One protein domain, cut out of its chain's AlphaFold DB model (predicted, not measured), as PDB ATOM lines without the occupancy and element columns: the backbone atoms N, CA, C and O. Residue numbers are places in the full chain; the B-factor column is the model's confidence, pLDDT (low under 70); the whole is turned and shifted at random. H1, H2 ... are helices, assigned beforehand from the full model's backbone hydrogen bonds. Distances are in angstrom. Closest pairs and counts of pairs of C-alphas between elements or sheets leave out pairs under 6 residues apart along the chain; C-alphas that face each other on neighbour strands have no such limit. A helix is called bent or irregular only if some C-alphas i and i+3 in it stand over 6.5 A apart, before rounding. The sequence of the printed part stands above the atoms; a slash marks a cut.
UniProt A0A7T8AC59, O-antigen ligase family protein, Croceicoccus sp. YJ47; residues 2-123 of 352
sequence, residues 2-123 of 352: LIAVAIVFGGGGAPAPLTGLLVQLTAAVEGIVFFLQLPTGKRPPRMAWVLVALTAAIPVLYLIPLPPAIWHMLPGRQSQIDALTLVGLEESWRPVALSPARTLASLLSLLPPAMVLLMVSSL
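Overview. This is residues 2 to 123 of the 352 residues of the protein "O-antigen ligase family protein" of Croceicoccus sp. YJ47 (UniProt A0A7T8AC59). Picture an elongated helical body with a small head at one end. In the body, H6 and H7 follow each other in a row with H3 running back alongside them, while the hairpin of H1 and H2 packs on the other side of H7; the head holds short H4 and H5 in loops, and these two touch no helix. The printed part has 122 residues with seven named helices, H1 to H7 in chain order, and no named strand; the class is all helix. The whole is loose, with a radius of gyration of the C-alphas of 18.4 A and spans of 54 by 31 by 21 A.

Along the chain. Find C-alpha 2 at (-11.843, -12.126, 32.650); here H1 begins and runs to residue 12. It is irregular, with C-alphas 9 and 12 7.1 A apart. H2, residues 17 to 37, is the longest helix at 30.0 A. H3, residues 46 to 62, starts at C-alpha 46 (-30.622, -23.718, 32.406) and covers 24.6 A, with a kink of 30 degrees near residue 56. Next come H4, residues 68 to 71, and H5, residues 78 to 85. H6 spans residues 100 to 109, 14.1 A, and H7 residues 111 to 122, 16.5 A, ending at C-alpha 122 (-20.753, -23.797, 28.759).

Arrangement. Start at the bundle of H1, H2 and H7, three helices side by side. H1 and H2 form a helical hairpin at a shallow tilt of 20 degrees; their closest C-alphas, Phe 9 and Thr 19, are 5.3 A apart. H2 touches H7, closest at the C-alphas of Ala 27 and Pro 112, 5.1 A apart, and they run the same way. H1 touches residues 112 to 116 of H7 alone, closest at the C-alphas of Ile 3 and Val 116, 7.3 A apart. Move on to H3: its residues 48 to 52 touch H7, closest at the C-alphas of Val 52 and Ala 114, 5.8 A apart, with opposite ways at a shallow tilt of 14 degrees. Its residues 56 to 62 touch H6, closest at the C-alphas of Pro 59 and Leu 107, 5.8 A apart, at a shallow tilt of 17 degrees, opposite ways. H6 and H7 meet only through their link, and H1 and H3 are apart. Every O i to N i+4 pair is within hydrogen-bond range in H2, H5, H6 and H7, against 5 of 7 in H1 and 11 of 13 in H3; H4 is too short for such a pair.

Size, cuts and confidence. Look for the two C-alphas farthest apart, those of Thr 40 and Leu 86, at 56.8 A. The printed part has no cut. The link from H5 to H6, residues 86 to 99, is long, and within it residues 94 to 95 pair antiparallel with residues 65 to 66. The mean pLDDT of the printed part is 94.8, and no printed residue is under 70.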
ATOM      1  N   LEU A   2     -11.031 -12.605  31.533       96.62
ATOM      2  CA  LEU A   2     -11.843 -12.126  32.650       96.62
ATOM      3  C   LEU A   2     -11.428 -12.636  34.039       96.62
ATOM      4  O   LEU A   2     -11.292 -11.825  34.942       96.62
ATOM      5  N   ILE A   3     -11.167 -13.939  34.226       96.56
ATOM      6  CA  ILE A   3     -10.735 -14.479  35.536       96.56
ATOM      7  C   ILE A   3      -9.437 -13.816  36.021       96.56
ATOM      8  O   ILE A   3      -9.339 -13.441  37.185       96.56
ATOM      9  N   ALA A   4      -8.446 -13.651  35.141       97.06
ATOM     10  CA  ALA A   4      -7.180 -13.020  35.507       97.06
ATOM     11  C   ALA A   4      -7.390 -11.544  35.866       97.06
ATOM     12  O   ALA A   4      -6.934 -11.099  36.915       97.06
ATOM     13  N   VAL A   5      -8.140 -10.814  35.034       97.44
ATOM     14  CA  VAL A   5      -8.460  -9.397  35.263       97.44
ATOM     15  C   VAL A   5      -9.239  -9.214  36.569       97.44
ATOM     16  O   VAL A   5      -8.914  -8.325  37.347       97.44
ATOM     17  N   ALA A   6     -10.204 -10.087  36.859       96.62
ATOM     18  CA  ALA A   6     -10.977 -10.052  38.096       96.62
ATOM     19  C   ALA A   6     -10.104 -10.294  39.338       96.62
ATOM     20  O   ALA A   6     -10.265  -9.588  40.326       96.62
ATOM     21  N   ILE A   7      -9.154 -11.236  39.292       96.69
ATOM     22  CA  ILE A   7      -8.252 -11.482  40.430       96.69
ATOM     23  C   ILE A   7      -7.282 -10.309  40.628       96.69
ATOM     24  O   ILE A   7      -7.027  -9.930  41.766       96.69
ATOM     25  N   VAL A   8      -6.743  -9.722  39.557       97.00
ATOM     26  CA  VAL A   8      -5.743  -8.642  39.667       97.00
ATOM     27  C   VAL A   8      -6.384  -7.295  40.033       97.00
ATOM     28  O   VAL A   8      -5.845  -6.566  40.857       97.00
ATOM     29  N   PHE A   9      -7.537  -6.960  39.449       96.38
ATOM     30  CA  PHE A   9      -8.128  -5.614  39.532       96.38
ATOM     31  C   PHE A   9      -9.478  -5.556  40.269       96.38
ATOM     32  O   PHE A   9      -9.988  -4.471  40.547       96.38
ATOM     33  N   GLY A  10     -10.079  -6.700  40.610       92.69
ATOM     34  CA  GLY A  10     -11.388  -6.758  41.276       92.69
ATOM     35  C   GLY A  10     -11.359  -6.494  42.783       92.69
ATOM     36  O   GLY A  10     -12.411  -6.448  43.416       92.69
ATOM     37  N   GLY A  11     -10.175  -6.314  43.365       90.56
ATOM     38  CA  GLY A  11      -9.970  -6.328  44.810       90.56
ATOM     39  C   GLY A  11     -10.179  -5.025  45.564       90.56
ATOM     40  O   GLY A  11     -10.039  -5.027  46.787       90.56
ATOM     41  N   GLY A  12     -10.460  -3.927  44.863       88.25
ATOM     42  CA  GLY A  12     -10.563  -2.596  45.462       88.25
ATOM     43  C   GLY A  12     -11.960  -2.215  45.964       88.25
ATOM     44  O   GLY A  12     -12.079  -1.367  46.841       88.25
ATOM     45  N   GLY A  13     -13.022  -2.860  45.469       86.06
ATOM     46  CA  GLY A  13     -14.402  -2.582  45.891       86.06
ATOM     47  C   GLY A  13     -14.890  -1.165  45.547       86.06
ATOM     48  O   GLY A  13     -14.403  -0.535  44.611       86.06
ATOM     49  N   ALA A  14     -15.877  -0.667  46.302       83.12
ATOM     50  CA  ALA A  14     -16.470   0.658  46.081       83.12
ATOM     51  C   ALA A  14     -15.467   1.839  46.144       83.12
ATOM     52  O   ALA A  14     -15.644   2.766  45.354       83.12
ATOM     53  N   PRO A  15     -14.414   1.817  46.991       87.00
ATOM     54  CA  PRO A  15     -13.376   2.857  46.990       87.00
ATOM     55  C   PRO A  15     -12.517   2.918  45.716       87.00
ATOM     56  O   PRO A  15     -11.883   3.935  45.455       87.00
ATOM     57  N   ALA A  16     -12.492   1.857  44.898       91.31
ATOM     58  CA  ALA A  16     -11.688   1.781  43.675       91.31
ATOM     59  C   ALA A  16     -12.566   1.619  42.415       91.31
ATOM     60  O   ALA A  16     -12.532   0.578  41.747       91.31
ATOM     61  N   PRO A  17     -13.360   2.641  42.042       90.31
ATOM     62  CA  PRO A  17     -14.341   2.522  40.963       90.31
ATOM     63  C   PRO A  17     -13.703   2.247  39.594       90.31
ATOM     64  O   PRO A  17     -14.290   1.532  38.787       90.31
ATOM     65  N   LEU A  18     -12.492   2.758  39.334       93.31
ATOM     66  CA  LEU A  18     -11.808   2.581  38.047       93.31
ATOM     67  C   LEU A  18     -11.414   1.125  37.786       93.31
ATOM     68  O   LEU A  18     -11.622   0.615  36.685       93.31
ATOM     69  N   THR A  19     -10.878   0.430  38.791       94.31
ATOM     70  CA  THR A  19     -10.508  -0.980  38.629       94.31
ATOM     71  C   THR A  19     -11.755  -1.858  38.559       94.31
ATOM     72  O   THR A  19     -11.810  -2.780  37.748       94.31
ATOM     73  N   GLY A  20     -12.805  -1.518  39.317       93.62
ATOM     74  CA  GLY A  20     -14.121  -2.143  39.186       93.62
ATOM     75  C   GLY A  20     -14.700  -1.997  37.774       93.62
ATOM     76  O   GLY A  20     -15.142  -2.986  37.185       93.62
ATOM     77  N   LEU A  21     -14.634  -0.794  37.198       94.81
ATOM     78  CA  LEU A  21     -15.075  -0.518  35.831       94.81
ATOM     79  C   LEU A  21     -14.266  -1.321  34.807       94.81
ATOM     80  O   LEU A  21     -14.854  -1.899  33.898       94.81
ATOM     81  N   LEU A  22     -12.945  -1.433  34.969       96.25
ATOM     82  CA  LEU A  22     -12.096  -2.250  34.093       96.25
ATOM     83  C   LEU A  22     -12.558  -3.716  34.054       96.25
ATOM     84  O   LEU A  22     -12.659  -4.315  32.979       96.25
ATOM     85  N   VAL A  23     -12.864  -4.297  35.218       97.12
ATOM     86  CA  VAL A  23     -13.359  -5.678  35.314       97.12
ATOM     87  C   VAL A  23     -14.743  -5.803  34.663       97.12
ATOM     88  O   VAL A  23     -14.986  -6.763  33.930       97.12
ATOM     89  N   GLN A  24     -15.632  -4.826  34.868       97.06
ATOM     90  CA  GLN A  24     -16.967  -4.797  34.256       97.06
ATOM     91  C   GLN A  24     -16.910  -4.657  32.731       97.06
ATOM     92  O   GLN A  24     -17.587  -5.405  32.031       97.06
ATOM     93  N   LEU A  25     -16.068  -3.767  32.199       97.38
ATOM     94  CA  LEU A  25     -15.868  -3.600  30.756       97.38
ATOM     95  C   LEU A  25     -15.264  -4.857  30.131       97.38
ATOM     96  O   LEU A  25     -15.722  -5.303  29.082       97.38
ATOM     97  N   THR A  26     -14.297  -5.484  30.805       97.94
ATOM     98  CA  THR A  26     -13.745  -6.774  30.367       97.94
ATOM     99  C   THR A  26     -14.833  -7.846  30.306       97.94
ATOM    100  O   THR A  26     -14.913  -8.589  29.328       97.94
ATOM    101  N   ALA A  27     -15.699  -7.907  31.322       97.94
ATOM    102  CA  ALA A  27     -16.828  -8.829  31.346       97.94
ATOM    103  C   ALA A  27     -17.845  -8.528  30.237       97.94
ATOM    104  O   ALA A  27     -18.343  -9.460  29.615       97.94
ATOM    105  N   ALA A  28     -18.125  -7.253  29.958       97.69
ATOM    106  CA  ALA A  28     -19.028  -6.842  28.890       97.69
ATOM    107  C   ALA A  28     -18.489  -7.246  27.511       97.69
ATOM    108  O   ALA A  28     -19.208  -7.865  26.733       97.69
ATOM    109  N   VAL A  29     -17.214  -6.960  27.228       97.69
ATOM    110  CA  VAL A  29     -16.572  -7.303  25.950       97.69
ATOM    111  C   VAL A  29     -16.509  -8.819  25.757       97.69
ATOM    112  O   VAL A  29     -16.958  -9.321  24.726       97.69
ATOM    113  N   GLU A  30     -16.014  -9.573  26.747       96.62
ATOM    114  CA  GLU A  30     -15.993 -11.042  26.664       96.62
ATOM    115  C   GLU A  30     -17.412 -11.630  26.598       96.62
ATOM    116  O   GLU A  30     -17.635 -12.613  25.890       96.62
ATOM    117  N   GLY A  31     -18.378 -11.005  27.276       96.56
ATOM    118  CA  GLY A  31     -19.792 -11.358  27.227       96.56
ATOM    119  C   GLY A  31     -20.380 -11.197  25.828       96.56
ATOM    120  O   GLY A  31     -20.976 -12.140  25.316       96.56
ATOM    121  N   ILE A  32     -20.169 -10.055  25.166       97.00
ATOM    122  CA  ILE A  32     -20.619  -9.823  23.783       97.00
ATOM    123  C   ILE A  32     -20.042 -10.894  22.854       97.00
ATOM    124  O   ILE A  32     -20.791 -11.536  22.119       97.00
ATOM    125  N   VAL A  33     -18.730 -11.146  22.930       95.44
ATOM    126  CA  VAL A  33     -18.073 -12.191  22.127       95.44
ATOM    127  C   VAL A  33     -18.690 -13.565  22.402       95.44
ATOM    128  O   VAL A  33     -18.978 -14.311  21.466       95.44
ATOM    129  N   PHE A  34     -18.938 -13.892  23.670       94.69
ATOM    130  CA  PHE A  34     -19.591 -15.133  24.068       94.69
ATOM    131  C   PHE A  34     -21.004 -15.260  23.476       94.69
ATOM    132  O   PHE A  34     -21.329 -16.297  22.894       94.69
ATOM    133  N   PHE A  35     -21.824 -14.209  23.560       94.81
ATOM    134  CA  PHE A  35     -23.191 -14.203  23.035       94.81
ATOM    135  C   PHE A  35     -23.246 -14.343  21.512       94.81
ATOM    136  O   PHE A  35     -24.093 -15.077  21.004       94.81
ATOM    137  N   LEU A  36     -22.310 -13.726  20.786       94.75
ATOM    138  CA  LEU A  36     -22.193 -13.876  19.332       94.75
ATOM    139  C   LEU A  36     -21.805 -15.305  18.913       94.75
ATOM    140  O   LEU A  36     -22.170 -15.753  17.829       94.75
ATOM    141  N   GLN A  37     -21.098 -16.043  19.774       92.06
ATOM    142  CA  GLN A  37     -20.669 -17.423  19.519       92.06
ATOM    143  C   GLN A  37     -21.674 -18.485  20.003       92.06
ATOM    144  O   GLN A  37     -21.520 -19.664  19.688       92.06
ATOM    145  N   LEU A  38     -22.723 -18.112  20.746       88.19
ATOM    146  CA  LEU A  38     -23.724 -19.058  21.263       88.19
ATOM    147  C   LEU A  38     -24.459 -19.904  20.207       88.19
ATOM    148  O   LEU A  38     -24.770 -21.052  20.532       88.19
ATOM    149  N   PRO A  39     -24.777 -19.410  18.991       86.06
ATOM    150  CA  PRO A  39     -25.473 -20.219  17.987       86.06
ATOM    151  C   PRO A  39     -24.679 -21.451  17.542       86.06
ATOM    152  O   PRO A  39     -25.268 -22.482  17.233       86.06
ATOM    153  N   THR A  40     -23.349 -21.347  17.533       83.94
ATOM    154  CA  THR A  40     -22.428 -22.409  17.103       83.94
ATOM    155  C   THR A  40     -21.750 -23.119  18.280       83.94
ATOM    156  O   THR A  40     -21.161 -24.187  18.111       83.94
ATOM    157  N   GLY A  41     -21.830 -22.542  19.482       82.56
ATOM    158  CA  GLY A  41     -21.230 -23.055  20.709       82.56
ATOM    159  C   GLY A  41     -22.155 -23.925  21.566       82.56
ATOM    160  O   GLY A  41     -23.351 -24.082  21.325       82.56
ATOM    161  N   LYS A  42     -21.590 -24.482  22.644       88.19
ATOM    162  CA  LYS A  42     -22.390 -25.113  23.704       88.19
ATOM    163  C   LYS A  42     -23.117 -24.034  24.501       88.19
ATOM    164  O   LYS A  42     -22.516 -23.044  24.904       88.19
ATOM    165  N   ARG A  43     -24.401 -24.248  24.775       92.12
ATOM    166  CA  ARG A  43     -25.199 -23.330  25.597       92.12
ATOM    167  C   ARG A  43     -24.943 -23.568  27.092       92.12
ATOM    168  O   ARG A  43     -24.754 -24.722  27.488       92.12
ATOM    169  N   PRO A  44     -24.969 -22.518  27.935       94.75
ATOM    170  CA  PRO A  44     -24.975 -22.689  29.381       94.75
ATOM    171  C   PRO A  44     -26.171 -23.537  29.830       94.75
ATOM    172  O   PRO A  44     -27.252 -23.436  29.238       94.75
ATOM    173  N   PRO A  45     -26.024 -24.348  30.889       95.69
ATOM    174  CA  PRO A  45     -27.141 -25.085  31.457       95.69
ATOM    175  C   PRO A  45     -28.204 -24.119  31.992       95.69
ATOM    176  O   PRO A  45     -27.884 -23.056  32.525       95.69
ATOM    177  N   ARG A  46     -29.481 -24.522  31.927       96.56
ATOM    178  CA  ARG A  46     -30.622 -23.718  32.406       96.56
ATOM    179  C   ARG A  46     -30.432 -23.213  33.839       96.56
ATOM    180  O   ARG A  46     -30.779 -22.079  34.131       96.56
ATOM    181  N   MET A  47     -29.837 -24.026  34.713       97.38
ATOM    182  CA  MET A  47     -29.587 -23.636  36.104       97.38
ATOM    183  C   MET A  47     -28.642 -22.428  36.226       97.38
ATOM    184  O   MET A  47     -28.861 -21.577  37.079       97.38
ATOM    185  N   ALA A  48     -27.632 -22.303  35.356       97.00
ATOM    186  CA  ALA A  48     -26.740 -21.141  35.371       97.00
ATOM    187  C   ALA A  48     -27.509 -19.852  35.041       97.00
ATOM    188  O   ALA A  48     -27.332 -18.838  35.710       97.00
ATOM    189  N   TRP A  49     -28.426 -19.920  34.073       97.38
ATOM    190  CA  TRP A  49     -29.323 -18.816  33.736       97.38
ATOM    191  C   TRP A  49     -30.272 -18.451  34.871       97.38
ATOM    192  O   TRP A  49     -30.444 -17.271  35.155       97.38
ATOM    193  N   VAL A  50     -30.849 -19.448  35.546       97.81
ATOM    194  CA  VAL A  50     -31.722 -19.221  36.707       97.81
ATOM    195  C   VAL A  50     -30.962 -18.503  37.824       97.81
ATOM    196  O   VAL A  50     -31.475 -17.535  38.369       97.81
ATOM    197  N   LEU A  51     -29.726 -18.906  38.129       97.12
ATOM    198  CA  LEU A  51     -28.911 -18.248  39.158       97.12
ATOM    199  C   LEU A  51     -28.565 -16.795  38.801       97.12
ATOM    200  O   LEU A  51     -28.645 -15.915  39.659       97.12
ATOM    201  N   VAL A  52     -28.217 -16.525  37.540       97.62
ATOM    202  CA  VAL A  52     -27.978 -15.149  37.071       97.62
ATOM    203  C   VAL A  52     -29.263 -14.323  37.145       97.62
ATOM    204  O   VAL A  52     -29.246 -13.208  37.654       97.62
ATOM    205  N   ALA A  53     -30.391 -14.882  36.700       97.62
ATOM    206  CA  ALA A  53     -31.674 -14.195  36.728       97.62
ATOM    207  C   ALA A  53     -32.120 -13.883  38.162       97.62
ATOM    208  O   ALA A  53     -32.505 -12.755  38.433       97.62
ATOM    209  N   LEU A  54     -32.019 -14.837  39.091       96.44
ATOM    210  CA  LEU A  54     -32.411 -14.633  40.490       96.44
ATOM    211  C   LEU A  54     -31.533 -13.593  41.193       96.44
ATOM    212  O   LEU A  54     -32.052 -12.770  41.940       96.44
ATOM    213  N   THR A  55     -30.222 -13.597  40.944       95.38
ATOM    214  CA  THR A  55     -29.319 -12.609  41.559       95.38
ATOM    215  C   THR A  55     -29.513 -11.209  40.976       95.38
ATOM    216  O   THR A  55     -29.508 -10.241  41.733       95.38
ATOM    217  N   ALA A  56     -29.751 -11.089  39.666       96.75
ATOM    218  CA  ALA A  56     -30.032  -9.812  39.011       96.75
ATOM    219  C   ALA A  56     -31.455  -9.291  39.278       96.75
ATOM    220  O   ALA A  56     -31.662  -8.079  39.309       96.75
ATOM    221  N   ALA A  57     -32.429 -10.177  39.503       96.56
ATOM    222  CA  ALA A  57     -33.820  -9.797  39.732       96.56
ATOM    223  C   ALA A  57     -33.965  -8.868  40.938       96.56
ATOM    224  O   ALA A  57     -34.727  -7.913  40.864       96.56
ATOM    225  N   ILE A  58     -33.213  -9.097  42.019       93.88
ATOM    226  CA  ILE A  58     -33.355  -8.288  43.234       93.88
ATOM    227  C   ILE A  58     -33.026  -6.806  42.970       93.88
ATOM    228  O   ILE A  58     -33.923  -5.983  43.138       93.88
ATOM    229  N   PRO A  59     -31.819  -6.415  42.515       95.75
ATOM    230  CA  PRO A  59     -31.551  -5.007  42.232       95.75
ATOM    231  C   PRO A  59     -32.413  -4.446  41.090       95.75
ATOM    232  O   PRO A  59     -32.750  -3.268  41.132       95.75
ATOM    233  N   VAL A  60     -32.826  -5.258  40.105       96.88
ATOM    234  CA  VAL A  60     -33.753  -4.809  39.046       96.88
ATOM    235  C   VAL A  60     -35.112  -4.421  39.625       96.88
ATOM    236  O   VAL A  60     -35.601  -3.335  39.328       96.88
ATOM    237  N   LEU A  61     -35.698  -5.259  40.485       95.88
ATOM    238  CA  LEU A  61     -36.967  -4.963  41.155       95.88
ATOM    239  C   LEU A  61     -36.867  -3.689  41.998       95.88
ATOM    240  O   LEU A  61     -37.791  -2.880  42.005       95.88
ATOM    241  N   TYR A  62     -35.724  -3.468  42.649       95.75
ATOM    242  CA  TYR A  62     -35.502  -2.261  43.442       95.75
ATOM    243  C   TYR A  62     -35.345  -0.982  42.616       95.75
ATOM    244  O   TYR A  62     -35.489   0.105  43.171       95.75
ATOM    245  N   LEU A  63     -35.063  -1.091  41.315       96.94
ATOM    246  CA  LEU A  63     -34.949   0.038  40.390       96.94
ATOM    247  C   LEU A  63     -36.265   0.362  39.670       96.94
ATOM    248  O   LEU A  63     -36.316   1.364  38.957       96.94
ATOM    249  N   ILE A  64     -37.321  -0.439  39.853       95.75
ATOM    250  CA  ILE A  64     -38.633  -0.165  39.258       95.75
ATOM    251  C   ILE A  64     -39.203   1.112  39.889       95.75
ATOM    252  O   ILE A  64     -39.393   1.138  41.108       95.75
ATOM    253  N   PRO A  65     -39.476   2.165  39.096       96.56
ATOM    254  CA  PRO A  65     -40.088   3.379  39.607       96.56
ATOM    255  C   PRO A  65     -41.532   3.098  40.029       96.56
ATOM    256  O   PRO A  65     -42.295   2.469  39.297       96.56
ATOM    257  N   LEU A  66     -41.900   3.582  41.209       96.88
ATOM    258  CA  LEU A  66     -43.241   3.495  41.766       96.88
ATOM    259  C   LEU A  66     -43.896   4.885  41.782       96.88
ATOM    260  O   LEU A  66     -43.191   5.891  41.924       96.88
ATOM    261  N   PRO A  67     -45.233   4.957  41.665       97.69
ATOM    262  CA  PRO A  67     -45.966   6.207  41.822       97.69
ATOM    263  C   PRO A  67     -45.874   6.737  43.269       97.69
ATOM    264  O   PRO A  67     -45.730   5.930  44.197       97.69
ATOM    265  N   PRO A  68     -46.010   8.064  43.478       96.81
ATOM    266  CA  PRO A  68     -45.959   8.717  44.796       96.81
ATOM    267  C   PRO A  68     -46.818   8.045  45.859       96.81
ATOM    268  O   PRO A  68     -46.330   7.719  46.938       96.81
ATOM    269  N   ALA A  69     -48.057   7.696  45.502       96.56
ATOM    270  CA  ALA A  69     -48.998   7.017  46.388       96.56
ATOM    271  C   ALA A  69     -48.453   5.715  47.005       96.56
ATOM    272  O   ALA A  69     -48.875   5.340  48.092       96.56
ATOM    273  N   ILE A  70     -47.525   5.025  46.333       96.25
ATOM    274  CA  ILE A  70     -46.936   3.776  46.827       96.25
ATOM    275  C   ILE A  70     -45.605   4.047  47.521       96.25
ATOM    276  O   ILE A  70     -45.385   3.560  48.630       96.25
ATOM    277  N   TRP A  71     -44.695   4.798  46.891       95.31
ATOM    278  CA  TRP A  71     -43.358   4.953  47.464       95.31
ATOM    279  C   TRP A  71     -43.359   5.830  48.720       95.31
ATOM    280  O   TRP A  71     -42.542   5.569  49.597       95.31
ATOM    281  N   HIS A  72     -44.302   6.769  48.878       96.00
ATOM    282  CA  HIS A  72     -44.474   7.533  50.122       96.00
ATOM    283  C   HIS A  72     -44.831   6.648  51.324       96.00
ATOM    284  O   HIS A  72     -44.482   6.978  52.454       96.00
ATOM    285  N   MET A  73     -45.487   5.505  51.094       95.12
ATOM    286  CA  MET A  73     -45.849   4.558  52.154       95.12
ATOM    287  C   MET A  73     -44.680   3.660  52.580       95.12
ATOM    288  O   MET A  73     -44.810   2.906  53.547       95.12
ATOM    289  N   LEU A  74     -43.551   3.684  51.860       94.81
ATOM    290  CA  LEU A  74     -42.404   2.853  52.205       94.81
ATOM    291  C   LEU A  74     -41.694   3.398  53.461       94.81
ATOM    292  O   LEU A  74     -41.492   4.608  53.585       94.81
ATOM    293  N   PRO A  75     -41.251   2.521  54.377       93.69
ATOM    294  CA  PRO A  75     -40.481   2.917  55.553       93.69
ATOM    295  C   PRO A  75     -39.178   3.644  55.190       93.69
ATOM    296  O   PRO A  75     -38.552   3.357  54.166       93.69
ATOM    297  N   GLY A  76     -38.768   4.596  56.032       89.44
ATOM    298  CA  GLY A  76     -37.524   5.353  55.849       89.44
ATOM    299  C   GLY A  76     -37.565   6.419  54.746       89.44
ATOM    300  O   GLY A  76     -36.511   6.874  54.306       89.44
ATOM    301  N   ARG A  77     -38.758   6.823  54.278       92.44
ATOM    302  CA  ARG A  77     -38.920   7.803  53.185       92.44
ATOM    303  C   ARG A  77     -39.132   9.243  53.618       92.44
ATOM    304  O   ARG A  77     -38.955  10.117  52.778       92.44
ATOM    305  N   GLN A  78     -39.445   9.507  54.887       92.25
ATOM    306  CA  GLN A  78     -39.830  10.848  55.342       92.25
ATOM    307  C   GLN A  78     -38.803  11.918  54.950       92.25
ATOM    308  O   GLN A  78     -39.144  12.862  54.251       92.25
ATOM    309  N   SER A  79     -37.521  11.706  55.263       90.69
ATOM    310  CA  SER A  79     -36.461  12.661  54.913       90.69
ATOM    311  C   SER A  79     -36.302  12.869  53.402       90.69
ATOM    312  O   SER A  79     -35.906  13.946  52.966       90.69
ATOM    313  N   GLN A  80     -36.599  11.850  52.590       93.12
ATOM    314  CA  GLN A  80     -36.581  11.978  51.134       93.12
ATOM    315  C   GLN A  80     -37.787  12.773  50.626       93.12
ATOM    316  O   GLN A  80     -37.617  13.579  49.717       93.12
ATOM    317  N   ILE A  81     -38.974  12.552  51.195       96.00
ATOM    318  CA  ILE A  81     -40.187  13.312  50.873       96.00
ATOM    319  C   ILE A  81     -39.955  14.784  51.212       96.00
ATOM    320  O   ILE A  81     -40.065  15.624  50.327       96.00
ATOM    321  N   ASP A  82     -39.513  15.080  52.438       95.81
ATOM    322  CA  ASP A  82     -39.252  16.445  52.905       95.81
ATOM    323  C   ASP A  82     -38.262  17.179  51.985       95.81
ATOM    324  O   ASP A  82     -38.503  18.315  51.578       95.81
ATOM    325  N   ALA A  83     -37.170  16.512  51.592       94.88
ATOM    326  CA  ALA A  83     -36.178  17.080  50.681       94.88
ATOM    327  C   ALA A  83     -36.726  17.331  49.263       94.88
ATOM    328  O   ALA A  83     -36.311  18.287  48.609       94.88
ATOM    329  N   LEU A  84     -37.634  16.482  48.773       96.12
ATOM    330  CA  LEU A  84     -38.234  16.629  47.446       96.12
ATOM    331  C   LEU A  84     -39.315  17.711  47.411       96.12
ATOM    332  O   LEU A  84     -39.390  18.431  46.415       96.12
ATOM    333  N   THR A  85     -40.068  17.883  48.496       97.62
ATOM    334  CA  THR A  85     -41.056  18.959  48.644       97.62
ATOM    335  C   THR A  85     -40.411  20.339  48.514       97.62
ATOM    336  O   THR A  85     -40.966  21.233  47.882       97.62
ATOM    337  N   LEU A  86     -39.187  20.514  49.031       97.69
ATOM    338  CA  LEU A  86     -38.443  21.780  48.923       97.69
ATOM    339  C   LEU A  86     -38.136  22.202  47.478       97.69
ATOM    340  O   LEU A  86     -37.866  23.374  47.227       97.69
ATOM    341  N   VAL A  87     -38.153  21.258  46.535       97.62
ATOM    342  CA  VAL A  87     -37.872  21.498  45.114       97.62
ATOM    343  C   VAL A  87     -39.076  21.195  44.211       97.62
ATOM    344  O   VAL A  87     -38.922  21.196  42.991       97.62
ATOM    345  N   GLY A  88     -40.261  20.941  44.785       96.81
ATOM    346  CA  GLY A  88     -41.490  20.629  44.045       96.81
ATOM    347  C   GLY A  88     -41.434  19.304  43.271       96.81
ATOM    348  O   GLY A  88     -41.986  19.204  42.175       96.81
ATOM    349  N   LEU A  89     -40.688  18.313  43.777       96.81
ATOM    350  CA  LEU A  89     -40.493  16.998  43.143       96.81
ATOM    351  C   LEU A  89     -41.044  15.829  43.973       96.81
ATOM    352  O   LEU A  89     -40.722  14.672  43.690       96.81
ATOM    353  N   GLU A  90     -41.847  16.089  44.994       95.44
ATOM    354  CA  GLU A  90     -42.487  15.086  45.847       95.44
ATOM    355  C   GLU A  90     -43.423  14.160  45.052       95.44
ATOM    356  O   GLU A  90     -43.409  12.951  45.249       95.44
ATOM    357  N   GLU A  91     -44.105  14.677  44.026       96.44
ATOM    358  CA  GLU A  91     -44.979  13.884  43.145       96.44
ATOM    359  C   GLU A  91     -44.222  13.132  42.026       96.44
ATOM    360  O   GLU A  91     -44.816  12.517  41.133       96.44
ATOM    361  N   SER A  92     -42.884  13.145  42.043       96.81
ATOM    362  CA  SER A  92     -42.087  12.384  41.076       96.81
ATOM    363  C   SER A  92     -42.124  10.875  41.353       96.81
ATOM    364  O   SER A  92     -42.156  10.414  42.494       96.81
ATOM    365  N   TRP A  93     -42.070  10.068  40.288       97.31
ATOM    366  CA  TRP A  93     -41.946   8.618  40.424       97.31
ATOM    367  C   TRP A  93     -40.548   8.249  40.918       97.31
ATOM    368  O   TRP A  93     -39.539   8.661  40.336       97.31
ATOM    369  N   ARG A  94     -40.482   7.443  41.980       96.12
ATOM    370  CA  ARG A  94     -39.224   7.038  42.618       96.12
ATOM    371  C   ARG A  94     -39.153   5.524  42.790       96.12
ATOM    372  O   ARG A  94     -40.172   4.886  43.034       96.12
ATOM    373  N   PRO A  95     -37.962   4.926  42.649       95.88
ATOM    374  CA  PRO A  95     -37.801   3.486  42.787       95.88
ATOM    375  C   PRO A  95     -37.808   3.043  44.255       95.88
ATOM    376  O   PRO A  95     -37.630   3.858  45.165       95.88
ATOM    377  N   VAL A  96     -37.958   1.735  44.490       94.31
ATOM    378  CA  VAL A  96     -37.920   1.128  45.839       94.31
ATOM    379  C   VAL A  96     -36.561   1.328  46.521       94.31
ATOM    380  O   VAL A  96     -36.498   1.460  47.740       94.31
ATOM    381  N   ALA A  97     -35.471   1.411  45.757       95.06
ATOM    382  CA  ALA A  97     -34.156   1.748  46.288       95.06
ATOM    383  C   ALA A  97     -34.109   3.176  46.861       95.06
ATOM    384  O   ALA A  97     -34.459   4.142  46.180       95.06
ATOM    385  N   LEU A  98     -33.558   3.321  48.070       92.19
ATOM    386  CA  LEU A  98     -33.219   4.628  48.650       92.19
ATOM    387  C   LEU A  98     -32.057   5.292  47.907       92.19
ATOM    388  O   LEU A  98     -31.991   6.513  47.802       92.19
ATOM    389  N   SER A  99     -31.143   4.488  47.355       92.69
ATOM    390  CA  SER A  99     -30.027   4.970  46.541       92.69
ATOM    391  C   SER A  99     -30.001   4.273  45.177       92.69
ATOM    392  O   SER A  99     -29.274   3.290  44.998       92.69
ATOM    393  N   PRO A 100     -30.754   4.785  44.185       94.50
ATOM    394  CA  PRO A 100     -30.874   4.146  42.873       94.50
ATOM    395  C   PRO A 100     -29.523   3.996  42.169       94.50
ATOM    396  O   PRO A 100     -29.233   2.949  41.598       94.50
ATOM    397  N   ALA A 101     -28.648   5.000  42.285       93.94
ATOM    398  CA  ALA A 101     -27.305   4.959  41.711       93.94
ATOM    399  C   ALA A 101     -26.444   3.827  42.304       93.94
ATOM    400  O   ALA A 101     -25.746   3.126  41.570       93.94
ATOM    401  N   ARG A 102     -26.518   3.590  43.622       93.62
ATOM    402  CA  ARG A 102     -25.769   2.509  44.287       93.62
ATOM    403  C   ARG A 102     -26.364   1.132  43.998       93.62
ATOM    404  O   ARG A 102     -25.614   0.166  43.843       93.62
ATOM    405  N   THR A 103     -27.686   1.036  43.865       95.62
ATOM    406  CA  THR A 103     -28.355  -0.198  43.432       95.62
ATOM    407  C   THR A 103     -28.000  -0.537  41.985       95.62
ATOM    408  O   THR A 103     -27.674  -1.687  41.697       95.62
ATOM    409  N   LEU A 104     -27.940   0.460  41.096       95.38
ATOM    410  CA  LEU A 104     -27.463   0.282  39.724       95.38
ATOM    411  C   LEU A 104     -25.995  -0.159  39.690       95.38
ATOM    412  O   LEU A 104     -25.665  -1.122  39.005       95.38
ATOM    413  N   ALA A 105     -25.118   0.476  40.472       93.62
ATOM    414  CA  ALA A 105     -23.722   0.049  40.580       93.62
ATOM    415  C   ALA A 105     -23.601  -1.400  41.089       93.62
ATOM    416  O   ALA A 105     -22.785  -2.172  40.588       93.62
ATOM    417  N   SER A 106     -24.459  -1.797  42.035       93.56
ATOM    418  CA  SER A 106     -24.529  -3.175  42.533       93.56
ATOM    419  C   SER A 106     -24.982  -4.149  41.440       93.56
ATOM    420  O   SER A 106     -24.361  -5.195  41.272       93.56
ATOM    421  N   LEU A 107     -25.995  -3.793  40.641       95.50
ATOM    422  CA  LEU A 107     -26.430  -4.582  39.484       95.50
ATOM    423  C   LEU A 107     -25.292  -4.765  38.469       95.50
ATOM    424  O   LEU A 107     -25.027  -5.884  38.039       95.50
ATOM    425  N   LEU A 108     -24.578  -3.690  38.126       94.62
ATOM    426  CA  LEU A 108     -23.449  -3.749  37.191       94.62
ATOM    427  C   LEU A 108     -22.274  -4.567  37.746       94.62
ATOM    428  O   LEU A 108     -21.598  -5.272  36.996       94.62
ATOM    429  N   SER A 109     -22.066  -4.562  39.066       93.88
ATOM    430  CA  SER A 109     -21.041  -5.386  39.719       93.88
ATOM    431  C   SER A 109     -21.307  -6.897  39.630       93.88
ATOM    432  O   SER A 109     -20.374  -7.687  39.778       93.88
ATOM    433  N   LEU A 110     -22.545  -7.316  39.332       95.50
ATOM    434  CA  LEU A 110     -22.884  -8.724  39.091       95.50
ATOM    435  C   LEU A 110     -22.436  -9.213  37.709       95.50
ATOM    436  O   LEU A 110     -22.365 -10.424  37.490       95.50
ATOM    437  N   LEU A 111     -22.113  -8.308  36.779       96.38
ATOM    438  CA  LEU A 111     -21.765  -8.682  35.411       96.38
ATOM    439  C   LEU A 111     -20.534  -9.611  35.350       96.38
ATOM    440  O   LEU A 111     -20.653 -10.677  34.741       96.38
ATOM    441  N   PRO A 112     -19.388  -9.316  36.004       96.94
ATOM    442  CA  PRO A 112     -18.242 -10.224  36.002       96.94
ATOM    443  C   PRO A 112     -18.542 -11.637  36.533       96.94
ATOM    444  O   PRO A 112     -18.285 -12.593  35.794       96.94
ATOM    445  N   PRO A 113     -19.103 -11.835  37.747       96.12
ATOM    446  CA  PRO A 113     -19.390 -13.184  38.231       96.12
ATOM    447  C   PRO A 113     -20.459 -13.901  37.391       96.12
ATOM    448  O   PRO A 113     -20.327 -15.104  37.155       96.12
ATOM    449  N   ALA A 114     -21.470 -13.190  36.874       97.50
ATOM    450  CA  ALA A 114     -22.474 -13.773  35.983       97.50
ATOM    451  C   ALA A 114     -21.852 -14.281  34.673       97.50
ATOM    452  O   ALA A 114     -22.124 -15.410  34.256       97.50
ATOM    453  N   MET A 115     -20.977 -13.486  34.048       97.50
ATOM    454  CA  MET A 115     -20.288 -13.887  32.819       97.50
ATOM    455  C   MET A 115     -19.350 -15.068  33.063       97.50
ATOM    456  O   MET A 115     -19.396 -16.037  32.308       97.50
ATOM    457  N   VAL A 116     -18.576 -15.067  34.156       96.44
ATOM    458  CA  VAL A 116     -17.738 -16.226  34.517       96.44
ATOM    459  C   VAL A 116     -18.590 -17.489  34.677       96.44
ATOM    460  O   VAL A 116     -18.228 -18.533  34.132       96.44
ATOM    461  N   LEU A 117     -19.739 -17.414  35.358       96.75
ATOM    462  CA  LEU A 117     -20.630 -18.562  35.544       96.75
ATOM    463  C   LEU A 117     -21.169 -19.101  34.209       96.75
ATOM    464  O   LEU A 117     -21.074 -20.305  33.946       96.75
ATOM    465  N   LEU A 118     -21.716 -18.238  33.350       96.75
ATOM    466  CA  LEU A 118     -22.283 -18.640  32.055       96.75
ATOM    467  C   LEU A 118     -21.204 -19.184  31.107       96.75
ATOM    468  O   LEU A 118     -21.369 -20.256  30.514       96.75
ATOM    469  N   MET A 119     -20.062 -18.504  31.018       95.19
ATOM    470  CA  MET A 119     -18.958 -18.914  30.154       95.19
ATOM    471  C   MET A 119     -18.342 -20.232  30.635       95.19
ATOM    472  O   MET A 119     -18.246 -21.181  29.864       95.19
ATOM    473  N   VAL A 120     -17.983 -20.368  31.914       93.31
ATOM    474  CA  VAL A 120     -17.324 -21.591  32.409       93.31
ATOM    475  C   VAL A 120     -18.267 -22.799  32.386       93.31
ATOM    476  O   VAL A 120     -17.833 -23.915  32.086       93.31
ATOM    477  N   SER A 121     -19.562 -22.602  32.649       94.25
ATOM    478  CA  SER A 121     -20.546 -23.692  32.612       94.25
ATOM    479  C   SER A 121     -20.823 -24.216  31.198       94.25
ATOM    480  O   SER A 121     -21.114 -25.405  31.048       94.25
ATOM    481  N   SER A 122     -20.654 -23.384  30.166       93.12
ATOM    482  CA  SER A 122     -20.753 -23.797  28.759       93.12
ATOM    483  C   SER A 122     -19.485 -24.473  28.217       93.12
ATOM    484  O   SER A 122     -19.547 -25.206  27.226       93.12
ATOM    485  N   LEU A 123     -18.334 -24.302  28.880       90.75
ATOM    486  CA  LEU A 123     -17.084 -24.925  28.445       90.75
ATOM    487  C   LEU A 123     -17.104 -26.451  28.621       90.75
ATOM    488  O   LEU A 123     -17.551 -26.953  29.662       90.75
TER     489      LEU A 123